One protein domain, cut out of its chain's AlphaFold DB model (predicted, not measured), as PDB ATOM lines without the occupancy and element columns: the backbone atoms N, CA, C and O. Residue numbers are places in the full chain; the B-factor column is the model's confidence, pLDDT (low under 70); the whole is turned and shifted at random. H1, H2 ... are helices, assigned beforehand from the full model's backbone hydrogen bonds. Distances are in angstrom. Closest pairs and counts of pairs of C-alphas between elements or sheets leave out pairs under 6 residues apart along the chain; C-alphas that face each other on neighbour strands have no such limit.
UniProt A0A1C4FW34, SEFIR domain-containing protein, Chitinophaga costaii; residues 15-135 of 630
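This is residues 15 to 135 of the 630 residues of the protein "SEFIR domain-containing protein" of Chitinophaga costaii (UniProt A0A1C4FW34). What shape do these helices make? H5 is the core of a compact body: H3 crosses it on one side, H7 packs on the opposite side, and H6 folds back along it. H1 and H2 lie near the first end of H3, H4 near its last end. What is it made of, and how large is it? The printed part has 121 residues with seven named helices, H1 to H7 in order, and no named strand: all helix, radius of gyration of the C-alphas 13.5 A, spans 35 by 34 by 29 A.

Where does H1 meet H3? Residues 32 to 37 of H1, residues 26 to 37, touch residues 47 to 51 of H3, residues 47 to 63, at a steep tilt of 52 degrees; the closest C-alphas, of Phe 36 and Ala 47, are 4.7 A apart. What touches H5, residues 82 to 95? With residues 88 to 92 alone it touches H3, closest C-alphas Ser 54 and Met 92, 5.9 A. With H6, residues 106 to 120, it forms a helical hairpin at 39 degrees, closest C-alphas His 86 and Phe 119, 5.6 A; it touches H7, residues 127 to 131, closest C-alphas Gly 90 and Glu 128, 6.0 A. Where are H2, residues 40 to 43, and H4, residues 68 to 77? H2 touches H7, closest C-alphas Glu 40 and Pro 127, 6.5 A. H4 forms a helical hairpin with H3, whose residues 57 to 61 alone touch it, closest C-alphas Ala 61 and Ile 71, 5.9 A. Are the backbones helical? Every O i to N i+4 pair is within hydrogen-bond range in H1, H4, H5, H6 and H7, and 12 of 13 in H3; H2 is too short for such a pair.

Where do the first and last helices lie? H1 begins at C-alpha 26 (-11.273, 8.547, 55.203), and H7 ends at C-alpha 131 (-8.645, 18.294, 41.883). Which are long? H3 spans 24.1 A, H6 20.6 A and H5 19.8 A.

Is it continuous? The printed part has no cut and no long link. Where is confidence low? Residue 24 and residues 102 to 106 are under 70.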
ATOM      1  N   SER A  15     -15.116  -1.004  49.965       92.19
ATOM      2  CA  SER A  15     -15.133  -1.254  51.414       92.19
ATOM      3  C   SER A  15     -13.753  -1.513  52.043       92.19
ATOM      4  O   SER A  15     -13.594  -1.307  53.244       92.19
ATOM      5  N   PHE A  16     -12.737  -1.917  51.268       93.38
ATOM      6  CA  PHE A  16     -11.353  -1.993  51.755       93.38
ATOM      7  C   PHE A  16     -10.780  -0.603  52.038       93.38
ATOM      8  O   PHE A  16     -10.158  -0.400  53.079       93.38
ATOM      9  N   TYR A  17     -10.995   0.337  51.114       88.56
ATOM     10  CA  TYR A  17     -10.504   1.711  51.207       88.56
ATOM     11  C   TYR A  17     -11.314   2.511  52.230       88.56
ATOM     12  O   TYR A  17     -10.744   3.261  53.016       88.56
ATOM     13  N   GLN A  18     -12.628   2.277  52.277       88.44
ATOM     14  CA  GLN A  18     -13.555   2.874  53.246       88.44
ATOM     15  C   GLN A  18     -13.477   2.238  54.652       88.44
ATOM     16  O   GLN A  18     -14.324   2.475  55.515       88.44
ATOM     17  N   ASN A  19     -12.470   1.395  54.900       82.38
ATOM     18  CA  ASN A  19     -12.147   0.921  56.234       82.38
ATOM     19  C   ASN A  19     -11.003   1.758  56.817       82.38
ATOM     20  O   ASN A  19      -9.843   1.606  56.430       82.38
ATOM     21  N   LYS A  20     -11.334   2.577  57.819       74.38
ATOM     22  CA  LYS A  20     -10.386   3.390  58.597       74.38
ATOM     23  C   LYS A  20      -9.205   2.599  59.186       74.38
ATOM     24  O   LYS A  20      -8.150   3.180  59.406       74.38
ATOM     25  N   ASP A  21      -9.378   1.300  59.451       70.38
ATOM     26  CA  ASP A  21      -8.327   0.452  60.024       70.38
ATOM     27  C   ASP A  21      -7.292   0.037  58.954       70.38
ATOM     28  O   ASP A  21      -6.148  -0.266  59.286       70.38
ATOM     29  N   ASN A  22      -7.677   0.057  57.671       74.69
ATOM     30  CA  ASN A  22      -6.775  -0.142  56.532       74.69
ATOM     31  C   ASN A  22      -6.159   1.187  56.069       74.69
ATOM     32  O   ASN A  22      -4.979   1.241  55.727       74.69
ATOM     33  N   ILE A  23      -6.969   2.254  56.013       74.56
ATOM     34  CA  ILE A  23      -6.571   3.579  55.523       74.56
ATOM     35  C   ILE A  23      -7.107   4.644  56.494       74.56
ATOM     36  O   ILE A  23      -8.278   5.012  56.404       74.56
ATOM     37  N   PRO A  24      -6.279   5.173  57.416       61.22
ATOM     38  CA  PRO A  24      -6.744   6.083  58.468       61.22
ATOM     39  C   PRO A  24      -7.412   7.367  57.967       61.22
ATOM     40  O   PRO A  24      -8.296   7.899  58.640       61.22
ATOM     41  N   ASN A  25      -7.016   7.860  56.791       70.50
ATOM     42  CA  ASN A  25      -7.637   9.028  56.182       70.50
ATOM     43  C   ASN A  25      -8.831   8.645  55.312       70.50
ATOM     44  O   ASN A  25      -8.673   8.273  54.148       70.50
ATOM     45  N   GLN A  26     -10.015   8.800  55.884       81.44
ATOM     46  CA  GLN A  26     -11.273   8.547  55.203       81.44
ATOM     47  C   GLN A  26     -11.761   9.767  54.408       81.44
ATOM     48  O   GLN A  26     -12.370   9.569  53.366       81.44
ATOM     49  N   GLU A  27     -11.423  11.007  54.793       78.44
ATOM     50  CA  GLU A  27     -11.857  12.201  54.039       78.44
ATOM     51  C   GLU A  27     -11.276  12.228  52.617       78.44
ATOM     52  O   GLU A  27     -12.011  12.487  51.672       78.44
ATOM     53  N   LEU A  28      -9.991  11.899  52.436       82.81
ATOM     54  CA  LEU A  28      -9.371  11.784  51.104       82.81
ATOM     55  C   LEU A  28      -9.933  10.604  50.306       82.81
ATOM     56  O   LEU A  28     -10.102  10.712  49.093       82.81
ATOM     57  N   VAL A  29     -10.180   9.469  50.967       86.56
ATOM     58  CA  VAL A  29     -10.767   8.291  50.313       86.56
ATOM     59  C   VAL A  29     -12.156   8.639  49.791       86.56
ATOM     60  O   VAL A  29     -12.431   8.401  48.618       86.56
ATOM     61  N   ASP A  30     -12.994   9.266  50.614       89.88
ATOM     62  CA  ASP A  30     -14.320   9.722  50.215       89.88
ATOM     63  C   ASP A  30     -14.242  10.846  49.167       89.88
ATOM     64  O   ASP A  30     -14.994  10.804  48.199       89.88
ATOM     65  N   GLU A  31     -13.304  11.796  49.267       90.06
ATOM     66  CA  GLU A  31     -13.094  12.849  48.260       90.06
ATOM     67  C   GLU A  31     -12.771  12.254  46.876       90.06
ATOM     68  O   GLU A  31     -13.384  12.631  45.873       90.06
ATOM     69  N   ILE A  32     -11.853  11.281  46.816       93.00
ATOM     70  CA  ILE A  32     -11.502  10.573  45.577       93.00
ATOM     71  C   ILE A  32     -12.692   9.735  45.086       93.00
ATOM     72  O   ILE A  32     -13.058   9.831  43.913       93.00
ATOM     73  N   ILE A  33     -13.344   8.959  45.957       94.94
ATOM     74  CA  ILE A  33     -14.509   8.147  45.575       94.94
ATOM     75  C   ILE A  33     -15.634   9.035  45.028       94.94
ATOM     76  O   ILE A  33     -16.190   8.712  43.979       94.94
ATOM     77  N   VAL A  34     -15.944  10.172  45.659       95.50
ATOM     78  CA  VAL A  34     -16.953  11.126  45.172       95.50
ATOM     79  C   VAL A  34     -16.543  11.718  43.822       95.50
ATOM     80  O   VAL A  34     -17.361  11.716  42.897       95.50
ATOM     81  N   TYR A  35     -15.288  12.146  43.653       96.00
ATOM     82  CA  TYR A  35     -14.800  12.705  42.385       96.00
ATOM     83  C   TYR A  35     -14.908  11.711  41.213       96.00
ATOM     84  O   TYR A  35     -15.274  12.107  40.105       96.00
ATOM     85  N   PHE A  36     -14.679  10.417  41.460       96.81
ATOM     86  CA  PHE A  36     -14.780   9.346  40.457       96.81
ATOM     87  C   PHE A  36     -16.134   8.613  40.408       96.81
ATOM     88  O   PHE A  36     -16.319   7.722  39.581       96.81
ATOM     89  N   THR A  37     -17.100   8.989  41.251       93.69
ATOM     90  CA  THR A  37     -18.480   8.458  41.213       93.69
ATOM     91  C   THR A  37     -19.477   9.482  40.675       93.69
ATOM     92  O   THR A  37     -20.406   9.116  39.957       93.69
ATOM     93  N   ALA A  38     -19.304  10.760  41.024       90.00
ATOM     94  CA  ALA A  38     -20.253  11.836  40.721       90.00
ATOM     95  C   ALA A  38     -19.602  13.133  40.198       90.00
ATOM     96  O   ALA A  38     -20.324  14.033  39.770       90.00
ATOM     97  N   GLY A  39     -18.271  13.247  40.247       91.69
ATOM     98  CA  GLY A  39     -17.519  14.390  39.724       91.69
ATOM     99  C   GLY A  39     -16.967  14.174  38.311       91.69
ATOM    100  O   GLY A  39     -17.237  13.173  37.649       91.69
ATOM    101  N   GLU A  40     -16.134  15.118  37.866       93.00
ATOM    102  CA  GLU A  40     -15.493  15.095  36.542       93.00
ATOM    103  C   GLU A  40     -14.602  13.861  36.313       93.00
ATOM    104  O   GLU A  40     -14.426  13.442  35.172       93.00
ATOM    105  N   GLY A  41     -14.074  13.220  37.363       90.31
ATOM    106  CA  GLY A  41     -13.257  12.006  37.232       90.31
ATOM    107  C   GLY A  41     -14.020  10.804  36.664       90.31
ATOM    108  O   GLY A  41     -13.440   9.991  35.936       90.31
ATOM    109  N   ALA A  42     -15.333  10.729  36.917       93.06
ATOM    110  CA  ALA A  42     -16.203   9.629  36.491       93.06
ATOM    111  C   ALA A  42     -16.287   9.457  34.957       93.06
ATOM    112  O   ALA A  42     -16.721   8.417  34.463       93.06
ATOM    113  N   ARG A  43     -15.846  10.460  34.181       94.62
ATOM    114  CA  ARG A  43     -15.762  10.399  32.709       94.62
ATOM    115  C   ARG A  43     -14.603   9.535  32.184       94.62
ATOM    116  O   ARG A  43     -14.556   9.286  30.981       94.62
ATOM    117  N   VAL A  44     -13.646   9.147  33.039       94.00
ATOM    118  CA  VAL A  44     -12.439   8.386  32.647       94.00
ATOM    119  C   VAL A  44     -12.347   7.037  33.358       94.00
ATOM    120  O   VAL A  44     -12.094   6.031  32.701       94.00
ATOM    121  N   PHE A  45     -12.582   7.000  34.670       94.62
ATOM    122  CA  PHE A  45     -12.569   5.771  35.465       94.62
ATOM    123  C   PHE A  45     -13.742   5.747  36.440       94.62
ATOM    124  O   PHE A  45     -14.129   6.788  36.967       94.62
ATOM    125  N   ASP A  46     -14.249   4.553  36.748       94.06
ATOM    126  CA  ASP A  46     -15.039   4.356  37.960       94.06
ATOM    127  C   ASP A  46     -14.136   4.384  39.208       94.06
ATOM    128  O   ASP A  46     -12.946   4.050  39.152       94.06
ATOM    129  N   ALA A  47     -14.727   4.737  40.351       95.31
ATOM    130  CA  ALA A  47     -14.016   4.858  41.619       95.31
ATOM    131  C   ALA A  47     -13.265   3.582  42.045       95.31
ATOM    132  O   ALA A  47     -12.172   3.685  42.600       95.31
ATOM    133  N   ARG A  48     -13.781   2.372  41.778       95.00
ATOM    134  CA  ARG A  48     -13.092   1.134  42.185       95.00
ATOM    135  C   ARG A  48     -11.864   0.883  41.316       95.00
ATOM    136  O   ARG A  48     -10.823   0.507  41.857       95.00
ATOM    137  N   THR A  49     -11.953   1.099  40.006       94.56
ATOM    138  CA  THR A  49     -10.820   0.916  39.088       94.56
ATOM    139  C   THR A  49      -9.678   1.877  39.414       94.56
ATOM    140  O   THR A  49      -8.542   1.431  39.589       94.56
ATOM    141  N   ILE A  50      -9.951   3.178  39.573       95.88
ATOM    142  CA  ILE A  50      -8.887   4.157  39.851       95.88
ATOM    143  C   ILE A  50      -8.276   4.001  41.245       95.88
ATOM    144  O   ILE A  50      -7.064   4.156  41.384       95.88
ATOM    145  N   MET A  51      -9.056   3.633  42.268       96.00
ATOM    146  CA  MET A  51      -8.514   3.376  43.609       96.00
ATOM    147  C   MET A  51      -7.573   2.167  43.589       96.00
ATOM    148  O   MET A  51      -6.458   2.254  44.091       96.00
ATOM    149  N   ASN A  52      -7.958   1.074  42.921       95.88
ATOM    150  CA  ASN A  52      -7.111  -0.116  42.807       95.88
ATOM    151  C   ASN A  52      -5.868   0.076  41.935       95.88
ATOM    152  O   ASN A  52      -4.840  -0.538  42.219       95.88
ATOM    153  N   LEU A  53      -5.954   0.888  40.878       95.94
ATOM    154  CA  LEU A  53      -4.808   1.251  40.049       95.94
ATOM    155  C   LEU A  53      -3.874   2.194  40.817       95.94
ATOM    156  O   LEU A  53      -2.731   1.842  41.079       95.94
ATOM    157  N   SER A  54      -4.364   3.354  41.259       94.81
ATOM    158  CA  SER A  54      -3.522   4.355  41.923       94.81
ATOM    159  C   SER A  54      -2.890   3.831  43.216       94.81
ATOM    160  O   SER A  54      -1.695   4.027  43.409       94.81
ATOM    161  N   TYR A  55      -3.617   3.089  44.061       93.12
ATOM    162  CA  TYR A  55      -3.050   2.531  45.294       93.12
ATOM    163  C   TYR A  55      -1.917   1.527  45.022       93.12
ATOM    164  O   TYR A  55      -0.916   1.518  45.745       93.12
ATOM    165  N   LYS A  56      -2.017   0.731  43.947       93.44
ATOM    166  CA  LYS A  56      -0.944  -0.180  43.534       93.44
ATOM    167  C   LYS A  56       0.270   0.562  42.992       93.44
ATOM    168  O   LYS A  56       1.366   0.363  43.509       93.44
ATOM    169  N   GLU A  57       0.073   1.455  42.028       94.38
ATOM    170  CA  GLU A  57       1.157   2.232  41.418       94.38
ATOM    171  C   GLU A  57       1.909   3.080  42.462       94.38
ATOM    172  O   GLU A  57       3.131   3.193  42.412       94.38
ATOM    173  N   ILE A  58       1.208   3.620  43.468       89.56
ATOM    174  CA  ILE A  58       1.826   4.324  44.605       89.56
ATOM    175  C   ILE A  58       2.639   3.362  45.479       89.56
ATOM    176  O   ILE A  58       3.759   3.694  45.865       89.56
ATOM    177  N   THR A  59       2.109   2.173  45.777       86.62
ATOM    178  CA  THR A  59       2.802   1.154  46.587       86.62
ATOM    179  C   THR A  59       4.087   0.670  45.902       86.62
ATOM    180  O   THR A  59       5.128   0.537  46.548       86.62
ATOM    181  N   GLU A  60       4.051   0.447  44.585       86.62
ATOM    182  CA  GLU A  60       5.229   0.051  43.805       86.62
ATOM    183  C   GLU A  60       6.234   1.210  43.672       86.62
ATOM    184  O   GLU A  60       7.424   1.025  43.941       86.62
ATOM    185  N   ALA A  61       5.768   2.436  43.403       84.38
ATOM    186  CA  ALA A  61       6.615   3.631  43.373       84.38
ATOM    187  C   ALA A  61       7.293   3.942  44.724       84.38
ATOM    188  O   ALA A  61       8.432   4.411  44.748       84.38
ATOM    189  N   GLN A  62       6.636   3.661  45.856       79.12
ATOM    190  CA  GLN A  62       7.250   3.765  47.185       79.12
ATOM    191  C   GLN A  62       8.329   2.699  47.405       79.12
ATOM    192  O   GLN A  62       9.372   2.999  47.987       79.12
ATOM    193  N   ARG A  63       8.106   1.469  46.925       81.56
ATOM    194  CA  ARG A  63       9.044   0.350  47.078       81.56
ATOM    195  C   ARG A  63      10.339   0.547  46.291       81.56
ATOM    196  O   ARG A  63      11.406   0.222  46.803       81.56
ATOM    197  N   ASP A  64      10.250   1.075  45.073       83.19
ATOM    198  CA  ASP A  64      11.387   1.231  44.155       83.19
ATOM    199  C   ASP A  64      11.917   2.673  44.044       83.19
ATOM    200  O   ASP A  64      12.682   2.998  43.136       83.19
ATOM    201  N   ARG A  65      11.576   3.545  45.004       80.06
ATOM    202  CA  ARG A  65      11.900   4.989  45.022       80.06
ATOM    203  C   ARG A  65      13.380   5.362  44.825       80.06
ATOM    204  O   ARG A  65      13.676   6.469  44.381       80.06
ATOM    205  N   ALA A  66      14.304   4.440  45.101       81.44
ATOM    206  CA  ALA A  66      15.736   4.593  44.825       81.44
ATOM    207  C   ALA A  66      16.079   4.589  43.316       81.44
ATOM    208  O   ALA A  66      17.192   4.949  42.933       81.44
ATOM    209  N   ARG A  67      15.137   4.193  42.445       86.25
ATOM    210  CA  ARG A  67      15.283   4.112  40.981       86.25
ATOM    211  C   ARG A  67      14.129   4.841  40.261       86.25
ATOM    212  O   ARG A  67      13.300   4.193  39.623       86.25
ATOM    213  N   PRO A  68      14.058   6.189  40.316       86.75
ATOM    214  CA  PRO A  68      12.923   6.941  39.769       86.75
ATOM    215  C   PRO A  68      12.663   6.704  38.275       86.75
ATOM    216  O   PRO A  68      11.510   6.641  37.863       86.75
ATOM    217  N   GLU A  69      13.713   6.523  37.466       89.94
ATOM    218  CA  GLU A  69      13.569   6.290  36.021       89.94
ATOM    219  C   GLU A  69      12.891   4.946  35.694       89.94
ATOM    220  O   GLU A  69      12.136   4.875  34.726       89.94
ATOM    221  N   ASP A  70      13.075   3.912  36.526       90.69
ATOM    222  CA  ASP A  70      12.386   2.623  36.363       90.69
ATOM    223  C   ASP A  70      10.875   2.784  36.621       90.69
ATOM    224  O   ASP A  70      10.052   2.279  35.854       90.69
ATOM    225  N   ILE A  71      10.504   3.559  37.652       92.56
ATOM    226  CA  ILE A  71       9.108   3.903  37.978       92.56
ATOM    227  C   ILE A  71       8.478   4.711  36.839       92.56
ATOM    228  O   ILE A  71       7.359   4.435  36.411       92.56
ATOM    229  N   PHE A  72       9.188   5.710  36.316       94.12
ATOM    230  CA  PHE A  72       8.671   6.521  35.218       94.12
ATOM    231  C   PHE A  72       8.493   5.705  33.935       94.12
ATOM    232  O   PHE A  72       7.453   5.812  33.287       94.12
ATOM    233  N   GLY A  73       9.465   4.847  33.611       92.44
ATOM    234  CA  GLY A  73       9.360   3.901  32.506       92.44
ATOM    235  C   GLY A  73       8.183   2.940  32.673       92.44
ATOM    236  O   GLY A  73       7.509   2.640  31.689       92.44
ATOM    237  N   HIS A  74       7.873   2.499  33.896       94.00
ATOM    238  CA  HIS A  74       6.674   1.704  34.172       94.00
ATOM    239  C   HIS A  74       5.388   2.486  33.856       94.00
ATOM    240  O   HIS A  74       4.609   2.067  32.999       94.00
ATOM    241  N   LEU A  75       5.206   3.659  34.476       94.31
ATOM    242  CA  LEU A  75       4.009   4.503  34.332       94.31
ATOM    243  C   LEU A  75       3.759   4.962  32.880       94.31
ATOM    244  O   LEU A  75       2.613   5.116  32.449       94.31
ATOM    245  N   GLU A  76       4.822   5.174  32.102       93.00
ATOM    246  CA  GLU A  76       4.733   5.495  30.675       93.00
ATOM    247  C   GLU A  76       4.250   4.293  29.838       93.00
ATOM    248  O   GLU A  76       3.443   4.480  28.921       93.00
ATOM    249  N   ASN A  77       4.667   3.068  30.188       93.06
ATOM    250  CA  ASN A  77       4.328   1.821  29.488       93.06
ATOM    251  C   ASN A  77       3.014   1.151  29.941       93.06
ATOM    252  O   ASN A  77       2.603   0.161  29.326       93.06
ATOM    253  N   LEU A  78       2.333   1.672  30.969       93.94
ATOM    254  CA  LEU A  78       0.985   1.222  31.332       93.94
ATOM    255  C   LEU A  78       0.039   1.287  30.113       93.94
ATOM    256  O   LEU A  78       0.116   2.241  29.331       93.94
ATOM    257  N   PRO A  79      -0.893   0.327  29.938       94.06
ATOM    258  CA  PRO A  79      -1.769   0.236  28.765       94.06
ATOM    259  C   PRO A  79      -2.934   1.248  28.806       94.06
ATOM    260  O   PRO A  79      -4.091   0.892  28.590       94.06
ATOM    261  N   LEU A  80      -2.624   2.517  29.066       94.44
ATOM    262  CA  LEU A  80      -3.537   3.649  29.218       94.44
ATOM    263  C   LEU A  80      -3.455   4.580  27.995       94.44
ATOM    264  O   LEU A  80      -2.472   4.581  27.257       94.44
ATOM    265  N   SER A  81      -4.500   5.368  27.738       94.19
ATOM    266  CA  SER A  81      -4.389   6.573  26.901       94.19
ATOM    267  C   SER A  81      -3.700   7.693  27.679       94.19
ATOM    268  O   SER A  81      -3.584   7.633  28.903       94.19
ATOM    269  N   ASP A  82      -3.292   8.753  26.986       94.19
ATOM    270  CA  ASP A  82      -2.643   9.896  27.636       94.19
ATOM    271  C   ASP A  82      -3.560  10.591  28.654       94.19
ATOM    272  O   ASP A  82      -3.079  11.063  29.681       94.19
ATOM    273  N   LEU A  83      -4.880  10.581  28.424       94.31
ATOM    274  CA  LEU A  83      -5.875  11.114  29.358       94.31
ATOM    275  C   LEU A  83      -6.041  10.221  30.600       94.31
ATOM    276  O   LEU A  83      -6.044  10.726  31.718       94.31
ATOM    277  N   GLU A  84      -6.138   8.901  30.426       95.75
ATOM    278  CA  GLU A  84      -6.169   7.946  31.550       95.75
ATOM    279  C   GLU A  84      -4.873   8.018  32.376       95.75
ATOM    280  O   GLU A  84      -4.924   8.012  33.606       95.75
ATOM    281  N   ARG A  85      -3.710   8.152  31.719       96.69
ATOM    282  CA  ARG A  85      -2.417   8.331  32.395       96.69
ATOM    283  C   ARG A  85      -2.366   9.662  33.151       96.69
ATOM    284  O   ARG A  85      -1.929   9.682  34.295       96.69
ATOM    285  N   HIS A  86      -2.847  10.758  32.559       97.00
ATOM    286  CA  HIS A  86      -2.951  12.065  33.226       97.00
ATOM    287  C   HIS A  86      -3.799  11.993  34.504       97.00
ATOM    288  O   HIS A  86      -3.357  12.418  35.570       97.00
ATOM    289  N   VAL A  87      -4.974  11.365  34.421       97.00
ATOM    290  CA  VAL A  87      -5.883  11.148  35.558       97.00
ATOM    291  C   VAL A  87      -5.238  10.286  36.650       97.00
ATOM    292  O   VAL A  87      -5.333  10.625  37.834       97.00
ATOM    293  N   LEU A  88      -4.531   9.214  36.275       97.44
ATOM    294  CA  LEU A  88      -3.764   8.390  37.210       97.44
ATOM    295  C   LEU A  88      -2.699   9.217  37.941       97.44
ATOM    296  O   LEU A  88      -2.698   9.245  39.169       97.44
ATOM    297  N   LEU A  89      -1.837   9.939  37.215       97.44
ATOM    298  CA  LEU A  89      -0.775  10.756  37.817       97.44
ATOM    299  C   LEU A  89      -1.348  11.859  38.729       97.44
ATOM    300  O   LEU A  89      -0.796  12.112  39.799       97.44
ATOM    301  N   GLY A  90      -2.481  12.464  38.357       96.19
ATOM    302  CA  GLY A  90      -3.214  13.415  39.199       96.19
ATOM    303  C   GLY A  90      -3.726  12.784  40.494       96.19
ATOM    304  O   GLY A  90      -3.549  13.348  41.571       96.19
ATOM    305  N   THR A  91      -4.278  11.571  40.416       96.44
ATOM    306  CA  THR A  91      -4.733  10.816  41.596       96.44
ATOM    307  C   THR A  91      -3.555  10.414  42.492       96.44
ATOM    308  O   THR A  91      -3.639  10.559  43.709       96.44
ATOM    309  N   MET A  92      -2.418  10.004  41.914       94.75
ATOM    310  CA  MET A  92      -1.185   9.709  42.662       94.75
ATOM    311  C   MET A  92      -0.638  10.942  43.395       94.75
ATOM    312  O   MET A  92      -0.216  10.840  44.549       94.75
ATOM    313  N   LEU A  93      -0.678  12.118  42.756       92.06
ATOM    314  CA  LEU A  93      -0.331  13.392  43.392       92.06
ATOM    315  C   LEU A  93      -1.301  13.713  44.528       92.06
ATOM    316  O   LEU A  93      -0.848  13.950  45.643       92.06
ATOM    317  N   LYS A  94      -2.616  13.659  44.283       91.06
ATOM    318  CA  LYS A  94      -3.662  13.929  45.282       91.06
ATOM    319  C   LYS A  94      -3.526  13.040  46.521       91.06
ATOM    320  O   LYS A  94      -3.479  13.558  47.634       91.06
ATOM    321  N   TRP A  95      -3.353  11.729  46.328       87.62
ATOM    322  CA  TRP A  95      -3.090  10.764  47.405       87.62
ATOM    323  C   TRP A  95      -1.854  11.125  48.238       87.62
ATOM    324  O   TRP A  95      -1.811  10.946  49.458       87.62
ATOM    325  N   SER A  96      -0.853  11.691  47.565       80.31
ATOM    326  CA  SER A  96       0.413  12.119  48.151       80.31
ATOM    327  C   SER A  96       0.389  13.549  48.721       80.31
ATOM    328  O   SER A  96       1.439  14.068  49.087       80.31
ATOM    329  N   GLY A  97      -0.779  14.195  48.826       76.38
ATOM    330  CA  GLY A  97      -0.923  15.555  49.369       76.38
ATOM    331  C   GLY A  97      -1.025  16.679  48.329       76.38
ATOM    332  O   GLY A  97      -1.010  17.849  48.704       76.38
ATOM    333  N   GLY A  98      -1.162  16.336  47.048       84.31
ATOM    334  CA  GLY A  98      -1.366  17.258  45.931       84.31
ATOM    335  C   GLY A  98      -0.086  17.896  45.382       84.31
ATOM    336  O   GLY A  98       1.027  17.585  45.806       84.31
ATOM    337  N   TYR A  99      -0.251  18.798  44.412       82.25
ATOM    338  CA  TYR A  99       0.835  19.611  43.854       82.25
ATOM    339  C   TYR A  99       0.619  21.119  44.130       82.25
ATOM    340  O   TYR A  99      -0.532  21.559  44.186       82.25
ATOM    341  N   PRO A 100       1.683  21.937  44.271       82.94
ATOM    342  CA  PRO A 100       3.099  21.596  44.107       82.94
ATOM    343  C   PRO A 100       3.632  20.669  45.210       82.94
ATOM    344  O   PRO A 100       3.349  20.848  46.393       82.94
ATOM    345  N   VAL A 101       4.414  19.671  44.798       78.88
ATOM    346  CA  VAL A 101       5.031  18.674  45.679       78.88
ATOM    347  C   VAL A 101       6.062  19.350  46.581       78.88
ATOM    348  O   VAL A 101       7.014  19.970  46.107       78.88
ATOM    349  N   ASN A 102       5.877  19.201  47.889       63.53
ATOM    350  CA  ASN A 102       6.755  19.700  48.944       63.53
ATOM    351  C   ASN A 102       6.509  18.867  50.221       63.53
ATOM    352  O   ASN A 102       5.515  18.143  50.284       63.53
ATOM    353  N   PHE A 103       7.366  19.003  51.236       57.53
ATOM    354  CA  PHE A 103       7.261  18.312  52.533       57.53
ATOM    355  C   PHE A 103       7.286  16.775  52.416       57.53
ATOM    356  O   PHE A 103       6.368  16.081  52.846       57.53
ATOM    357  N   MET A 104       8.346  16.238  51.803       62.84
ATOM    358  CA  MET A 104       8.571  14.796  51.638       62.84
ATOM    359  C   MET A 104      10.038  14.429  51.907       62.84
ATOM    360  O   MET A 104      10.916  15.286  51.908       62.84
ATOM    361  N   GLU A 105      10.306  13.139  52.112       62.12
ATOM    362  CA  GLU A 105      11.666  12.584  52.118       62.12
ATOM    363  C   GLU A 105      12.328  12.751  50.736       62.12
ATOM    364  O   GLU A 105      11.655  12.595  49.719       62.12
ATOM    365  N   GLU A 106      13.637  13.022  50.671       69.88
ATOM    366  CA  GLU A 106      14.351  13.381  49.429       69.88
ATOM    367  C   GLU A 106      14.134  12.383  48.269       69.88
ATOM    368  O   GLU A 106      13.910  12.787  47.125       69.88
ATOM    369  N   GLU A 107      14.147  11.076  48.550       73.75
ATOM    370  CA  GLU A 107      13.885  10.030  47.549       73.75
ATOM    371  C   GLU A 107      12.445  10.072  47.022       73.75
ATOM    372  O   GLU A 107      12.218  10.073  45.812       73.75
ATOM    373  N   GLN A 108      11.469  10.159  47.928       73.12
ATOM    374  CA  GLN A 108      10.053  10.233  47.580       73.12
ATOM    375  C   GLN A 108       9.732  11.546  46.852       73.12
ATOM    376  O   GLN A 108       8.996  11.545  45.867       73.12
ATOM    377  N   GLN A 109      10.345  12.656  47.270       81.25
ATOM    378  CA  GLN A 109      10.210  13.958  46.631       81.25
ATOM    379  C   GLN A 109      10.730  13.930  45.189       81.25
ATOM    380  O   GLN A 109      10.077  14.487  44.308       81.25
ATOM    381  N   ARG A 110      11.847  13.238  44.905       84.75
ATOM    382  CA  ARG A 110      12.335  13.030  43.527       84.75
ATOM    383  C   ARG A 110      11.309  12.306  42.652       84.75
ATOM    384  O   ARG A 110      11.027  12.773  41.546       84.75
ATOM    385  N   VAL A 111      10.732  11.205  43.139       88.62
ATOM    386  CA  VAL A 111       9.694  10.448  42.411       88.62
ATOM    387  C   VAL A 111       8.461  11.324  42.165       88.62
ATOM    388  O   VAL A 111       8.026  11.477  41.023       88.62
ATOM    389  N   MET A 112       7.942  11.976  43.208       90.38
ATOM    390  CA  MET A 112       6.724  12.783  43.114       90.38
ATOM    391  C   MET A 112       6.902  14.049  42.262       90.38
ATOM    392  O   MET A 112       5.990  14.400  41.514       90.38
ATOM    393  N   LEU A 113       8.074  14.697  42.268       90.44
ATOM    394  CA  LEU A 113       8.387  15.795  41.340       90.44
ATOM    395  C   LEU A 113       8.460  15.317  39.879       90.44
ATOM    396  O   LEU A 113       8.023  16.031  38.974       90.44
ATOM    397  N   GLY A 114       8.968  14.107  39.631       91.56
ATOM    398  CA  GLY A 114       8.975  13.502  38.296       91.56
ATOM    399  C   GLY A 114       7.583  13.103  37.791       91.56
ATOM    400  O   GLY A 114       7.316  13.230  36.593       91.56
ATOM    401  N   ILE A 115       6.685  12.702  38.697       94.56
ATOM    402  CA  ILE A 115       5.249  12.508  38.435       94.56
ATOM    403  C   ILE A 115       4.576  13.860  38.150       94.56
ATOM    404  O   ILE A 115       3.929  14.007  37.115       94.56
ATOM    405  N   GLN A 116       4.800  14.881  38.990       95.19
ATOM    406  CA  GLN A 116       4.279  16.240  38.790       95.19
ATOM    407  C   GLN A 116       4.691  16.810  37.430       95.19
ATOM    408  O   GLN A 116       3.859  17.367  36.717       95.19
ATOM    409  N   LYS A 117       5.959  16.654  37.032       95.19
ATOM    410  CA  LYS A 117       6.457  17.128  35.732       95.19
ATOM    411  C   LYS A 117       5.696  16.501  34.558       95.19
ATOM    412  O   LYS A 117       5.412  17.200  33.590       95.19
ATOM    413  N   ARG A 118       5.364  15.210  34.641       94.81
ATOM    414  CA  ARG A 118       4.611  14.478  33.605       94.81
ATOM    415  C   ARG A 118       3.134  14.857  33.593       94.81
ATOM    416  O   ARG A 118       2.587  15.114  32.529       94.81
ATOM    417  N   PHE A 119       2.525  14.979  34.768       96.62
ATOM    418  CA  PHE A 119       1.148  15.439  34.944       96.62
ATOM    419  C   PHE A 119       0.924  16.866  34.408       96.62
ATOM    420  O   PHE A 119      -0.017  17.137  33.666       96.62
ATOM    421  N   LEU A 120       1.828  17.799  34.721       94.12
ATOM    422  CA  LEU A 120       1.727  19.182  34.245       94.12
ATOM    423  C   LEU A 120       2.033  19.340  32.748       94.12
ATOM    424  O   LEU A 120       1.634  20.348  32.169       94.12
ATOM    425  N   ALA A 121       2.688  18.359  32.115       94.06
ATOM    426  CA  ALA A 121       2.966  18.365  30.677       94.06
ATOM    427  C   ALA A 121       1.733  18.062  29.802       94.06
ATOM    428  O   ALA A 121       1.800  18.258  28.587       94.06
ATOM    429  N   PHE A 122       0.613  17.610  30.382       92.88
ATOM    430  CA  PHE A 122      -0.643  17.461  29.646       92.88
ATOM    431  C   PHE A 122      -1.145  18.847  29.179       92.88
ATOM    432  O   PHE A 122      -1.201  19.760  30.011       92.88
ATOM    433  N   PRO A 123      -1.474  19.044  27.886       74.94
ATOM    434  CA  PRO A 123      -1.474  20.372  27.253       74.94
ATOM    435  C   PRO A 123      -2.637  21.309  27.620       74.94
ATOM    436  O   PRO A 123      -2.547  22.499  27.329       74.94
ATOM    437  N   ASP A 124      -3.689  20.809  28.269       84.56
ATOM    438  CA  ASP A 124      -4.884  21.585  28.625       84.56
ATOM    439  C   ASP A 124      -4.932  21.932  30.119       84.56
ATOM    440  O   ASP A 124      -4.297  21.267  30.942       84.56
ATOM    441  N   ASP A 125      -5.717  22.943  30.498       87.81
ATOM    442  CA  ASP A 125      -6.130  23.106  31.894       87.81
ATOM    443  C   ASP A 125      -7.344  22.206  32.161       87.81
ATOM    444  O   ASP A 125      -8.365  22.292  31.479       87.81
ATOM    445  N   THR A 126      -7.192  21.262  33.087       93.38
ATOM    446  CA  THR A 126      -8.065  20.083  33.214       93.38
ATOM    447  C   THR A 126      -8.668  19.998  34.614       93.38
ATOM    448  O   THR A 126      -7.942  20.301  35.564       93.38
ATOM    449  N   PRO A 127      -9.892  19.468  34.800       93.06
ATOM    450  CA  PRO A 127     -10.474  19.249  36.129       93.06
ATOM    451  C   PRO A 127      -9.560  18.488  37.101       93.06
ATOM    452  O   PRO A 127      -9.528  18.791  38.289       93.06
ATOM    453  N   GLU A 128      -8.726  17.572  36.598       94.38
ATOM    454  CA  GLU A 128      -7.757  16.822  37.405       94.38
ATOM    455  C   GLU A 128      -6.658  17.710  38.000       94.38
ATOM    456  O   GLU A 128      -6.134  17.394  39.064       94.38
ATOM    457  N   LYS A 129      -6.293  18.812  37.329       92.50
ATOM    458  CA  LYS A 129      -5.301  19.789  37.811       92.50
ATOM    459  C   LYS A 129      -5.878  20.593  38.976       92.50
ATOM    460  O   LYS A 129      -5.211  20.745  39.991       92.50
ATOM    461  N   GLU A 130      -7.136  21.016  38.892       91.25
ATOM    462  CA  GLU A 130      -7.838  21.598  40.043       91.25
ATOM    463  C   GLU A 130      -7.992  20.577  41.186       91.25
ATOM    464  O   GLU A 130      -7.616  20.861  42.319       91.25
ATOM    465  N   PHE A 131      -8.442  19.352  40.888       91.56
ATOM    466  CA  PHE A 131      -8.645  18.294  41.883       91.56
ATOM    467  C   PHE A 131      -7.361  17.887  42.628       91.56
ATOM    468  O   PHE A 131      -7.369  17.732  43.852       91.56
ATOM    469  N   ALA A 132      -6.251  17.727  41.900       90.12
ATOM    470  CA  ALA A 132      -4.952  17.340  42.447       90.12
ATOM    471  C   ALA A 132      -4.153  18.512  43.045       90.12
ATOM    472  O   ALA A 132      -3.056  18.291  43.570       90.12
ATOM    473  N   ARG A 133      -4.663  19.751  42.977       86.38
ATOM    474  CA  ARG A 133      -4.017  20.901  43.615       86.38
ATOM    475  C   ARG A 133      -3.991  20.705  45.131       86.38
ATOM    476  O   ARG A 133      -4.946  20.232  45.744       86.38
ATOM    477  N   ARG A 134      -2.859  21.053  45.735       77.62
ATOM    478  CA  ARG A 134      -2.646  20.995  47.178       77.62
ATOM    479  C   ARG A 134      -3.517  22.021  47.900       77.62
ATOM    480  O   ARG A 134      -3.563  23.185  47.511       77.62
ATOM    481  N   ASP A 135      -4.129  21.601  49.003       72.00
ATOM    482  CA  ASP A 135      -4.690  22.526  49.985       72.00
ATOM    483  C   ASP A 135      -3.541  23.173  50.777       72.00
ATOM    484  O   ASP A 135      -2.910  22.548  51.634       72.00
TER     485      ASP A 135